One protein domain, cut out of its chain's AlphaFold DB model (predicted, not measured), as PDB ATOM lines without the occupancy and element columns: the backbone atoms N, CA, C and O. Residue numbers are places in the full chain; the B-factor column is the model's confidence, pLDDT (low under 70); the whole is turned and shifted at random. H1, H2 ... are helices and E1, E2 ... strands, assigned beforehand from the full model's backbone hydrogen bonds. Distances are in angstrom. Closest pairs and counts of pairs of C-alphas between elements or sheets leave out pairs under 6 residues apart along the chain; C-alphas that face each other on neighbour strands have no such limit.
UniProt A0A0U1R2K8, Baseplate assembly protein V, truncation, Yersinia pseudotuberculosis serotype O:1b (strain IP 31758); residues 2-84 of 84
ATOM      1  N   ASN A   2      32.595 -14.765  15.922       73.19
ATOM      2  CA  ASN A   2      33.990 -15.100  16.292       73.19
ATOM      3  C   ASN A   2      34.976 -15.301  15.124       73.19
ATOM      4  O   ASN A   2      36.158 -15.010  15.278       73.19
ATOM      5  N   ILE A   3      34.514 -15.763  13.959       79.00
ATOM      6  CA  ILE A   3      35.376 -15.986  12.784       79.00
ATOM      7  C   ILE A   3      35.958 -14.680  12.225       79.00
ATOM      8  O   ILE A   3      37.129 -14.642  11.860       79.00
ATOM      9  N   LEU A   4      35.179 -13.592  12.239       80.75
ATOM     10  CA  LEU A   4      35.640 -12.271  11.798       80.75
ATOM     11  C   LEU A   4      36.695 -11.709  12.758       80.75
ATOM     12  O   LEU A   4      37.727 -11.202  12.329       80.75
ATOM     13  N   ILE A   5      36.477 -11.884  14.065       83.50
ATOM     14  CA  ILE A   5      37.426 -11.479  15.109       83.50
ATOM     15  C   ILE A   5      38.721 -12.299  15.014       83.50
ATOM     16  O   ILE A   5      39.811 -11.744  15.135       83.50
ATOM     17  N   ALA A   6      38.630 -13.607  14.765       82.50
ATOM     18  CA  ALA A   6      39.795 -14.470  14.579       82.50
ATOM     19  C   ALA A   6      40.592 -14.111  13.311       82.50
ATOM     20  O   ALA A   6      41.822 -14.063  13.357       82.50
ATOM     21  N   GLY A   7      39.905 -13.807  12.204       80.00
ATOM     22  CA  GLY A   7      40.534 -13.347  10.963       80.00
ATOM     23  C   GLY A   7      41.273 -12.021  11.144       80.00
ATOM     24  O   GLY A   7      42.447 -11.918  10.793       80.00
ATOM     25  N   LEU A   8      40.631 -11.040  11.783       83.69
ATOM     26  CA  LEU A   8      41.237  -9.739  12.064       83.69
ATOM     27  C   LEU A   8      42.466  -9.859  12.976       83.69
ATOM     28  O   LEU A   8      43.502  -9.268  12.686       83.69
ATOM     29  N   LYS A   9      42.395 -10.676  14.035       82.38
ATOM     30  CA  LYS A   9      43.547 -10.949  14.914       82.38
ATOM     31  C   LYS A   9      44.733 -11.527  14.143       82.38
ATOM     32  O   LYS A   9      45.872 -11.160  14.416       82.38
ATOM     33  N   ARG A  10      44.476 -12.413  13.176       80.44
ATOM     34  CA  ARG A  10      45.531 -13.029  12.366       80.44
ATOM     35  C   ARG A  10      46.163 -12.042  11.389       80.44
ATOM     36  O   ARG A  10      47.373 -12.082  11.223       80.44
ATOM     37  N   LEU A  11      45.373 -11.144  10.800       80.12
ATOM     38  CA  LEU A  11      45.899 -10.055   9.973       80.12
ATOM     39  C   LEU A  11      46.756  -9.099  10.806       80.12
ATOM     40  O   LEU A  11      47.889  -8.834  10.427       80.12
ATOM     41  N   LEU A  12      46.264  -8.663  11.973       80.88
ATOM     42  CA  LEU A  12      46.995  -7.769  12.879       80.88
ATOM     43  C   LEU A  12      48.334  -8.366  13.336       80.88
ATOM     44  O   LEU A  12      49.355  -7.687  13.296       80.88
ATOM     45  N   ALA A  13      48.353  -9.650  13.704       79.69
ATOM     46  CA  ALA A  13      49.573 -10.353  14.109       79.69
ATOM     47  C   ALA A  13      50.595 -10.539  12.969       79.69
ATOM     48  O   ALA A  13      51.747 -10.890  13.221       79.69
ATOM     49  N   ASN A  14      50.188 -10.332  11.715       80.81
ATOM     50  CA  ASN A  14      51.078 -10.416  10.560       80.81
ATOM     51  C   ASN A  14      51.646  -9.059  10.142       80.81
ATOM     52  O   ASN A  14      52.575  -9.049   9.343       80.81
ATOM     53  N   ILE A  15      51.116  -7.944  10.661       84.38
ATOM     54  CA  ILE A  15      51.572  -6.597  10.284       84.38
ATOM     55  C   ILE A  15      53.013  -6.370  10.728       84.38
ATOM     56  O   ILE A  15      53.788  -5.777   9.989       84.38
ATOM     57  N   ILE A  16      53.378  -6.836  11.923       85.31
ATOM     58  CA  ILE A  16      54.723  -6.671  12.474       85.31
ATOM     59  C   ILE A  16      55.221  -8.026  12.948       85.31
ATOM     60  O   ILE A  16      54.577  -8.682  13.769       85.31
ATOM     61  N   ARG A  17      56.389  -8.435  12.455       85.00
ATOM     62  CA  ARG A  17      57.074  -9.646  12.906       85.00
ATOM     63  C   ARG A  17      58.553  -9.391  13.113       85.00
ATOM     64  O   ARG A  17      59.134  -8.505  12.505       85.00
ATOM     65  N   ILE A  18      59.156 -10.198  13.972       90.12
ATOM     66  CA  ILE A  18      60.583 -10.149  14.275       90.12
ATOM     67  C   ILE A  18      61.238 -11.380  13.657       90.12
ATOM     68  O   ILE A  18      60.699 -12.486  13.744       90.12
ATOM     69  N   GLY A  19      62.402 -11.189  13.047       91.75
ATOM     70  CA  GLY A  19      63.191 -12.269  12.478       91.75
ATOM     71  C   GLY A  19      64.677 -11.950  12.443       91.75
ATOM     72  O   GLY A  19      65.122 -10.934  12.966       91.75
ATOM     73  N   ILE A  20      65.436 -12.857  11.839       94.81
ATOM     74  CA  ILE A  20      66.889 -12.771  11.706       94.81
ATOM     75  C   ILE A  20      67.241 -12.734  10.225       94.81
ATOM     76  O   ILE A  20      66.736 -13.552   9.453       94.81
ATOM     77  N   VAL A  21      68.107 -11.813   9.818       94.81
ATOM     78  CA  VAL A  21      68.568 -11.708   8.429       94.81
ATOM     79  C   VAL A  21      69.337 -12.970   8.045       94.81
ATOM     80  O   VAL A  21      70.315 -13.340   8.695       94.81
ATOM     81  N   SER A  22      68.887 -13.641   6.989       94.69
ATOM     82  CA  SER A  22      69.467 -14.897   6.510       94.69
ATOM     83  C   SER A  22      70.321 -14.728   5.261       94.69
ATOM     84  O   SER A  22      71.270 -15.484   5.089       94.69
ATOM     85  N   ASP A  23      69.980 -13.776   4.389       94.31
ATOM     86  CA  ASP A  23      70.692 -13.508   3.137       94.31
ATOM     87  C   ASP A  23      70.614 -12.012   2.821       94.31
ATOM     88  O   ASP A  23      69.601 -11.368   3.106       94.31
ATOM     89  N   VAL A  24      71.666 -11.472   2.210       94.06
ATOM     90  CA  VAL A  24      71.753 -10.061   1.812       94.06
ATOM     91  C   VAL A  24      72.298  -9.989   0.390       94.06
ATOM     92  O   VAL A  24      73.369 -10.520   0.106       94.06
ATOM     93  N   ASP A  25      71.560  -9.325  -0.491       93.56
ATOM     94  CA  ASP A  25      71.960  -8.970  -1.846       93.56
ATOM     95  C   ASP A  25      72.221  -7.460  -1.910       93.56
ATOM     96  O   ASP A  25      71.311  -6.630  -2.006       93.56
ATOM     97  N   LEU A  26      73.504  -7.108  -1.844       91.12
ATOM     98  CA  LEU A  26      73.966  -5.724  -1.885       91.12
ATOM     99  C   LEU A  26      73.829  -5.087  -3.274       91.12
ATOM    100  O   LEU A  26      73.757  -3.864  -3.354       91.12
ATOM    101  N   ALA A  27      73.802  -5.881  -4.349       91.06
ATOM    102  CA  ALA A  27      73.703  -5.357  -5.709       91.06
ATOM    103  C   ALA A  27      72.288  -4.847  -5.996       91.06
ATOM    104  O   ALA A  27      72.125  -3.790  -6.603       91.06
ATOM    105  N   ASN A  28      71.277  -5.574  -5.512       88.00
ATOM    106  CA  ASN A  28      69.872  -5.221  -5.709       88.00
ATOM    107  C   ASN A  28      69.237  -4.483  -4.520       88.00
ATOM    108  O   ASN A  28      68.117  -3.998  -4.645       88.00
ATOM    109  N   GLY A  29      69.926  -4.367  -3.380       89.25
ATOM    110  CA  GLY A  29      69.373  -3.700  -2.197       89.25
ATOM    111  C   GLY A  29      68.319  -4.528  -1.465       89.25
ATOM    112  O   GLY A  29      67.370  -3.975  -0.908       89.25
ATOM    113  N   LEU A  30      68.468  -5.854  -1.497       90.62
ATOM    114  CA  LEU A  30      67.477  -6.798  -0.993       90.62
ATOM    115  C   LEU A  30      68.045  -7.648   0.143       90.62
ATOM    116  O   LEU A  30      69.217  -8.010   0.152       90.62
ATOM    117  N   CYS A  31      67.205  -8.029   1.093       92.38
ATOM    118  CA  CYS A  31      67.548  -8.989   2.130       92.38
ATOM    119  C   CYS A  31      66.433 -10.015   2.320       92.38
ATOM    120  O   CYS A  31      65.280  -9.810   1.935       92.38
ATOM    121  N   ARG A  32      66.788 -11.153   2.910       91.81
ATOM    122  CA  ARG A  32      65.846 -12.185   3.342       91.81
ATOM    123  C   ARG A  32      65.909 -12.327   4.845       91.81
ATOM    124  O   ARG A  32      66.984 -12.276   5.438       91.81
ATOM    125  N   VAL A  33      64.748 -12.540   5.450       92.38
ATOM    126  CA  VAL A  33      64.597 -12.663   6.896       92.38
ATOM    127  C   VAL A  33      63.972 -14.011   7.220       92.38
ATOM    128  O   VAL A  33      62.966 -14.428   6.642       92.38
ATOM    129  N   LYS A  34      64.568 -14.713   8.177       91.81
ATOM    130  CA  LYS A  34      64.038 -15.942   8.751       91.81
ATOM    131  C   LYS A  34      63.239 -15.617  10.010       91.81
ATOM    132  O   LYS A  34      63.761 -15.037  10.958       91.81
ATOM    133  N   MET A  35      61.978 -16.028  10.030       88.56
ATOM    134  CA  MET A  35      61.049 -15.888  11.151       88.56
ATOM    135  C   MET A  35      60.592 -17.288  11.580       88.56
ATOM    136  O   MET A  35      59.639 -17.847  11.031       88.56
ATOM    137  N   GLY A  36      61.309 -17.899  12.527       85.25
ATOM    138  CA  GLY A  36      61.078 -19.293  12.923       85.25
ATOM    139  C   GLY A  36      61.314 -20.263  11.757       85.25
ATOM    140  O   GLY A  36      62.421 -20.330  11.219       85.25
ATOM    141  N   ASN A  37      60.270 -20.991  11.346       83.69
ATOM    142  CA  ASN A  37      60.317 -21.921  10.206       83.69
ATOM    143  C   ASN A  37      60.011 -21.257   8.854       83.69
ATOM    144  O   ASN A  37      60.071 -21.920   7.821       83.69
ATOM    145  N   LEU A  38      59.664 -19.969   8.843       84.25
ATOM    146  CA  LEU A  38      59.374 -19.225   7.624       84.25
ATOM    147  C   LEU A  38      60.608 -18.440   7.185       84.25
ATOM    148  O   LEU A  38      61.298 -17.840   8.005       84.25
ATOM    149  N   LYS A  39      60.850 -18.406   5.878       86.50
ATOM    150  CA  LYS A  39      61.833 -17.533   5.239       86.50
ATOM    151  C   LYS A  39      61.077 -16.605   4.296       86.50
ATOM    152  O   LYS A  39      60.208 -17.076   3.562       86.50
ATOM    153  N   THR A  40      61.338 -15.302   4.371       86.88
ATOM    154  CA  THR A  40      60.737 -14.341   3.438       86.88
ATOM    155  C   THR A  40      61.309 -14.534   2.040       86.88
ATOM    156  O   THR A  40      62.380 -15.125   1.867       86.88
ATOM    157  N   ASP A  41      60.617 -13.989   1.043       87.62
ATOM    158  CA  ASP A  41      61.281 -13.697  -0.220       87.62
ATOM    159  C   ASP A  41      62.213 -12.482  -0.060       87.62
ATOM    160  O   ASP A  41      62.415 -11.983   1.051       87.62
ATOM    161  N   TRP A  42      62.821 -12.042  -1.152       87.44
ATOM    162  CA  TRP A  42      63.642 -10.844  -1.192       87.44
ATOM    163  C   TRP A  42      62.823  -9.595  -0.865       87.44
ATOM    164  O   TRP A  42      61.859  -9.271  -1.552       87.44
ATOM    165  N   LEU A  43      63.232  -8.888   0.186       88.19
ATOM    166  CA  LEU A  43      62.608  -7.659   0.660       88.19
ATOM    167  C   LEU A  43      63.595  -6.507   0.562       88.19
ATOM    168  O   LEU A  43      64.774  -6.670   0.859       88.19
ATOM    169  N   ASN A  44      63.097  -5.318   0.237       88.31
ATOM    170  CA  ASN A  44      63.859  -4.097   0.470       88.31
ATOM    171  C   ASN A  44      63.987  -3.860   1.982       88.31
ATOM    172  O   ASN A  44      63.035  -4.090   2.734       88.31
ATOM    173  N   TRP A  45      65.128  -3.345   2.431       89.00
ATOM    174  CA  TRP A  45      65.252  -2.810   3.785       89.00
ATOM    175  C   TRP A  45      64.902  -1.321   3.823       89.00
ATOM    176  O   TRP A  45      65.033  -0.583   2.844       89.00
ATOM    177  N   LEU A  46      64.440  -0.867   4.981       87.38
ATOM    178  CA  LEU A  46      64.142   0.526   5.245       87.38
ATOM    179  C   LEU A  46      65.442   1.268   5.524       87.38
ATOM    180  O   LEU A  46      66.265   0.862   6.339       87.38
ATOM    181  N   THR A  47      65.614   2.398   4.853       86.56
ATOM    182  CA  THR A  47      66.738   3.305   5.078       86.56
ATOM    183  C   THR A  47      66.237   4.582   5.739       86.56
ATOM    184  O   THR A  47      65.066   4.946   5.631       86.56
ATOM    185  N   LEU A  48      67.125   5.299   6.430       87.56
ATOM    186  CA  LEU A  48      66.764   6.559   7.090       87.56
ATOM    187  C   LEU A  48      66.248   7.612   6.096       87.56
ATOM    188  O   LEU A  48      65.409   8.442   6.448       87.56
ATOM    189  N   ARG A  49      66.760   7.600   4.857       85.25
ATOM    190  CA  ARG A  49      66.328   8.473   3.759       85.25
ATOM    191  C   ARG A  49      66.536   7.768   2.418       85.25
ATOM    192  O   ARG A  49      67.641   7.305   2.145       85.25
ATOM    193  N   ALA A  50      65.521   7.818   1.558       87.88
ATOM    194  CA  ALA A  50      65.551   7.295   0.185       87.88
ATOM    195  C   ALA A  50      65.195   8.366  -0.877       87.88
ATOM    196  O   ALA A  50      64.743   8.042  -1.968       87.88
ATOM    197  N   GLY A  51      65.356   9.656  -0.546       89.88
ATOM    198  CA  GLY A  51      65.021  10.786  -1.427       89.88
ATOM    199  C   GLY A  51      66.234  11.334  -2.185       89.88
ATOM    200  O   GLY A  51      67.126  10.591  -2.580       89.88
ATOM    201  N   ARG A  52      66.319  12.667  -2.345       91.19
ATOM    202  CA  ARG A  52      67.505  13.332  -2.937       91.19
ATOM    203  C   ARG A  52      68.799  13.011  -2.181       91.19
ATOM    204  O   ARG A  52      69.843  12.836  -2.796       91.19
ATOM    205  N   VAL A  53      68.709  12.932  -0.855       90.12
ATOM    206  CA  VAL A  53      69.768  12.404   0.011       90.12
ATOM    207  C   VAL A  53      69.407  10.966   0.347       90.12
ATOM    208  O   VAL A  53      68.283  10.700   0.785       90.12
ATOM    209  N   ARG A  54      70.360  10.060   0.131       88.62
ATOM    210  CA  ARG A  54      70.193   8.620   0.320       88.62
ATOM    211  C   ARG A  54      71.160   8.131   1.383       88.62
ATOM    212  O   ARG A  54      72.342   8.456   1.326       88.62
ATOM    213  N   PHE A  55      70.642   7.359   2.329       86.94
ATOM    214  CA  PHE A  55      71.457   6.613   3.280       86.94
ATOM    215  C   PHE A  55      71.489   5.158   2.843       86.94
ATOM    216  O   PHE A  55      70.442   4.554   2.626       86.94
ATOM    217  N   TRP A  56      72.690   4.603   2.730       88.31
ATOM    218  CA  TRP A  56      72.885   3.184   2.493       88.31
ATOM    219  C   TRP A  56      73.463   2.552   3.750       88.31
ATOM    220  O   TRP A  56      74.601   2.822   4.123       88.31
ATOM    221  N   SER A  57      72.648   1.741   4.412       87.94
ATOM    222  CA  SER A  57      73.031   0.963   5.583       87.94
ATOM    223  C   SER A  57      72.403  -0.407   5.415       87.94
ATOM    224  O   SER A  57      71.247  -0.605   5.781       87.94
ATOM    225  N   ALA A  58      73.123  -1.301   4.741       90.25
ATOM    226  CA  ALA A  58      72.649  -2.658   4.525       90.25
ATOM    227  C   ALA A  58      72.641  -3.426   5.858       90.25
ATOM    228  O   ALA A  58      73.591  -3.279   6.634       90.25
ATOM    229  N   PRO A  59      71.602  -4.231   6.127       91.38
ATOM    230  CA  PRO A  59      71.557  -5.066   7.314       91.38
ATOM    231  C   PRO A  59      72.609  -6.177   7.232       91.38
ATOM    232  O   PRO A  59      72.980  -6.628   6.144       91.38
ATOM    233  N   SER A  60      73.082  -6.635   8.385       93.06
ATOM    234  CA  SER A  60      74.090  -7.689   8.487       93.06
ATOM    235  C   SER A  60      73.451  -9.074   8.570       93.06
ATOM    236  O   SER A  60      72.359  -9.251   9.107       93.06
ATOM    237  N   LEU A  61      74.151 -10.099   8.079       94.69
ATOM    238  CA  LEU A  61      73.739 -11.491   8.285       94.69
ATOM    239  C   LEU A  61      73.688 -11.809   9.785       94.69
ATOM    240  O   LEU A  61      74.622 -11.497  10.521       94.69
ATOM    241  N   GLY A  62      72.609 -12.449  10.236       94.25
ATOM    242  CA  GLY A  62      72.399 -12.756  11.651       94.25
ATOM    243  C   GLY A  62      71.833 -11.600  12.485       94.25
ATOM    244  O   GLY A  62      71.537 -11.803  13.660       94.25
ATOM    245  N   GLU A  63      71.636 -10.416  11.901       93.94
ATOM    246  CA  GLU A  63      71.039  -9.275  12.593       93.94
ATOM    247  C   GLU A  63      69.545  -9.502  12.851       93.94
ATOM    248  O   GLU A  63      68.819 -10.027  11.999       93.94
ATOM    249  N   GLN A  64      69.084  -9.114  14.041       92.88
ATOM    250  CA  GLN A  64      67.671  -9.149  14.391       92.88
ATOM    251  C   GLN A  64      66.967  -7.919  13.838       92.88
ATOM    252  O   GLN A  64      67.325  -6.792  14.161       92.88
ATOM    253  N   VAL A  65      65.931  -8.162  13.045       92.69
ATOM    254  CA  VAL A  65      65.217  -7.135  12.292       92.69
ATOM    255  C   VAL A  65      63.712  -7.305  12.416       92.69
ATOM    256  O   VAL A  65      63.194  -8.389  12.717       92.69
ATOM    257  N   MET A  66      62.999  -6.218  12.165       90.81
ATOM    258  CA  MET A  66      61.549  -6.182  12.140       90.81
ATOM    259  C   MET A  66      61.055  -6.175  10.694       90.81
ATOM    260  O   MET A  66      61.407  -5.307   9.902       90.81
ATOM    261  N   VAL A  67      60.207  -7.136  10.349       88.44
ATOM    262  CA  VAL A  67      59.517  -7.199   9.059       88.44
ATOM    263  C   VAL A  67      58.146  -6.561   9.223       88.44
ATOM    264  O   VAL A  67      57.372  -6.969  10.096       88.44
ATOM    265  N   ILE A  68      57.847  -5.572   8.381       85.25
ATOM    266  CA  ILE A  68      56.553  -4.892   8.358       85.25
ATOM    267  C   ILE A  68      55.796  -5.324   7.099       85.25
ATOM    268  O   ILE A  68      56.328  -5.307   5.994       85.25
ATOM    269  N   SER A  69      54.541  -5.733   7.265       80.75
ATOM    270  CA  SER A  69      53.656  -6.133   6.172       80.75
ATOM    271  C   SER A  69      52.443  -5.224   6.121       80.75
ATOM    272  O   SER A  69      51.577  -5.251   7.002       80.75
ATOM    273  N   ILE A  70      52.353  -4.433   5.059       72.06
ATOM    274  CA  ILE A  70      51.203  -3.566   4.829       72.06
ATOM    275  C   ILE A  70      50.077  -4.440   4.266       72.06
ATOM    276  O   ILE A  70      50.175  -4.980   3.170       72.06
ATOM    277  N   GLY A  71      49.014  -4.624   5.052       66.44
ATOM    278  CA  GLY A  71      47.837  -5.419   4.678       66.44
ATOM    279  C   GLY A  71      47.730  -6.790   5.353       66.44
ATOM    280  O   GLY A  71      46.668  -7.405   5.285       66.44
ATOM    281  N   GLY A  72      48.774  -7.272   6.040       57.91
ATOM    282  CA  GLY A  72      48.733  -8.494   6.866       57.91
ATOM    283  C   GLY A  72      48.444  -9.805   6.110       57.91
ATOM    284  O   GLY A  72      48.294 -10.867   6.732       57.91
ATOM    285  N   VAL A  73      48.361  -9.752   4.777       54.09
ATOM    286  CA  VAL A  73      48.120 -10.902   3.906       54.09
ATOM    287  C   VAL A  73      49.451 -11.569   3.601       54.09
ATOM    288  O   VAL A  73      50.245 -11.099   2.799       54.09
ATOM    289  N   GLN A  74      49.664 -12.723   4.218       57.16
ATOM    290  CA  GLN A  74      50.753 -13.618   3.866       57.16
ATOM    291  C   GLN A  74      50.282 -14.515   2.710       57.16
ATOM    292  O   GLN A  74      49.798 -15.625   2.937       57.16
ATOM    293  N   ARG A  75      50.369 -14.024   1.469       46.06
ATOM    294  CA  ARG A  75      50.213 -14.852   0.262       46.06
ATOM    295  C   ARG A  75      51.598 -15.108  -0.323       46.06
ATOM    296  O   ARG A  75      52.396 -14.187  -0.426       46.06
ATOM    297  N   GLY A  76      51.895 -16.373  -0.620       44.59
ATOM    298  CA  GLY A  76      53.229 -16.840  -1.005       44.59
ATOM    299  C   GLY A  76      53.871 -15.997  -2.105       44.59
ATOM    300  O   GLY A  76      53.521 -16.158  -3.268       44.59
ATOM    301  N   GLY A  77      54.813 -15.140  -1.708       45.94
ATOM    302  CA  GLY A  77      55.678 -14.375  -2.605       45.94
ATOM    303  C   GLY A  77      55.564 -12.855  -2.494       45.94
ATOM    304  O   GLY A  77      56.521 -12.184  -2.847       45.94
ATOM    305  N   ASP A  78      54.473 -12.302  -1.955       43.16
ATOM    306  CA  ASP A  78      54.218 -10.854  -2.049       43.16
ATOM    307  C   ASP A  78      54.185 -10.202  -0.656       43.16
ATOM    308  O   ASP A  78      53.141 -10.061  -0.018       43.16
ATOM    309  N   TRP A  79      55.370  -9.877  -0.132       48.25
ATOM    310  CA  TRP A  79      55.546  -9.074   1.081       48.25
ATOM    311  C   TRP A  79      56.005  -7.668   0.679       48.25
ATOM    312  O   TRP A  79      57.175  -7.431   0.391       48.25
ATOM    313  N   THR A  80      55.076  -6.726   0.695       46.34
ATOM    314  CA  THR A  80      55.311  -5.279   0.595       46.34
ATOM    315  C   THR A  80      55.216  -4.723   2.030       46.34
ATOM    316  O   THR A  80      54.207  -4.952   2.697       46.34
ATOM    317  N   GLU A  81      56.179  -4.060   2.667       55.06
ATOM    318  CA  GLU A  81      57.395  -3.348   2.273       55.06
ATOM    319  C   GLU A  81      58.302  -3.271   3.515       55.06
ATOM    320  O   GLU A  81      57.817  -2.974   4.607       55.06
ATOM    321  N   GLY A  82      59.616  -3.424   3.345       55.03
ATOM    322  CA  GLY A  82      60.580  -2.882   4.301       55.03
ATOM    323  C   GLY A  82      60.943  -3.770   5.496       55.03
ATOM    324  O   GLY A  82      60.120  -4.111   6.345       55.03
ATOM    325  N   VAL A  83      62.236  -4.062   5.608       56.12
ATOM    326  CA  VAL A  83      62.877  -4.607   6.814       56.12
ATOM    327  C   VAL A  83      63.507  -3.461   7.609       56.12
ATOM    328  O   VAL A  83      64.278  -2.692   7.041       56.12
ATOM    329  N   LYS A  84      63.162  -3.318   8.889       59.00
ATOM    330  CA  LYS A  84      63.646  -2.264   9.795       59.00
ATOM    331  C   LYS A  84      64.621  -2.796  10.830       59.00
ATOM    332  O   LYS A  84      64.427  -3.955  11.269       59.00
TER     333      LYS A  84
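AT A GLANCE: This is residues 2 to 84 of the 84 residues of the protein "Baseplate assembly protein V, truncation" of Yersinia pseudotuberculosis serotype O:1b (strain IP 31758) (UniProt A0A0U1R2K8). A small, strongly twisted antiparallel sheet of three strands forms the head, and one straight helix, H1, runs on directly into its strand E1 like a handle, with residues 2 to 7 sticking out. Long unnamed stretches loop about the sheet; from one of them residues 49 to 54 stick out, and residues 69 to 84 fold back toward the body. The printed part has 83 residues, with one named helix and three named strands in the order H1, E1, E2, E3; the sheet's order is E2, E1, E3. The class is mixed, helices and strands, with under half of the residues in named elements. The whole is elongated, 47 by 30 by 20 A, and only just compact, close to loose, with a radius of gyration of the C-alphas of 13.9 A.

HOW THE PARTS SIT: Start at H1, residues 2 to 15, where every O i to N i+4 pair is within hydrogen-bond range. A tight link with no residue between leads to E1, residues 16 to 25, the inner strand, which bends by 76 degrees at residue 22. After a tight link comes E2, residues 30 to 35, an edge strand that forms a hairpin with E1. They are antiparallel at 133 degrees; look for N 22 and O 32, 2.8 A apart, and N 34 and O 20, also 2.8 A. The other edge strand is E3, residues 64 to 68, antiparallel to E1 at 112 degrees, with N 17 and O 67 2.9 A apart. The pairing is staggered: E1 pairs with E3 over residues 16 to 20 and with E2 over residues 20 to 25. H1 is not on the sheet, but only just, with 4 pairs of C-alphas within 10 A. The closest C-alphas of H1 and E3 are those of Ile 15 and Ile 68, 5.6 A apart, while H1 and E2 are apart. Residues 30 to 31 of E2 also pair antiparallel with residues 43 to 44, and residues 34 to 35 with residues 38 to 39.

IN THESE COORDINATES: Find C-alpha 2 at (33.990, -15.100, 16.292); from there H1 runs 20.4 A to C-alpha 15. E1 begins at C-alpha 16, (54.723, -6.671, 12.474), and measures 22.5 A. E2 measures 16.5 A, and E3 measures 13.3 A, ending at C-alpha 68, (56.553, -4.892, 8.358).

THE WHOLE: The C-alphas of Asn 2 and Val 53 are the two farthest apart, 48.0 A. Without the stretches that stand free, the body spans 36 by 24 by 19 A. The printed part has no cut. The link from E2 to E3, 28 residues, is long. The mean pLDDT of the printed part is 81.7; look at residues 71 to 84 for values under 70.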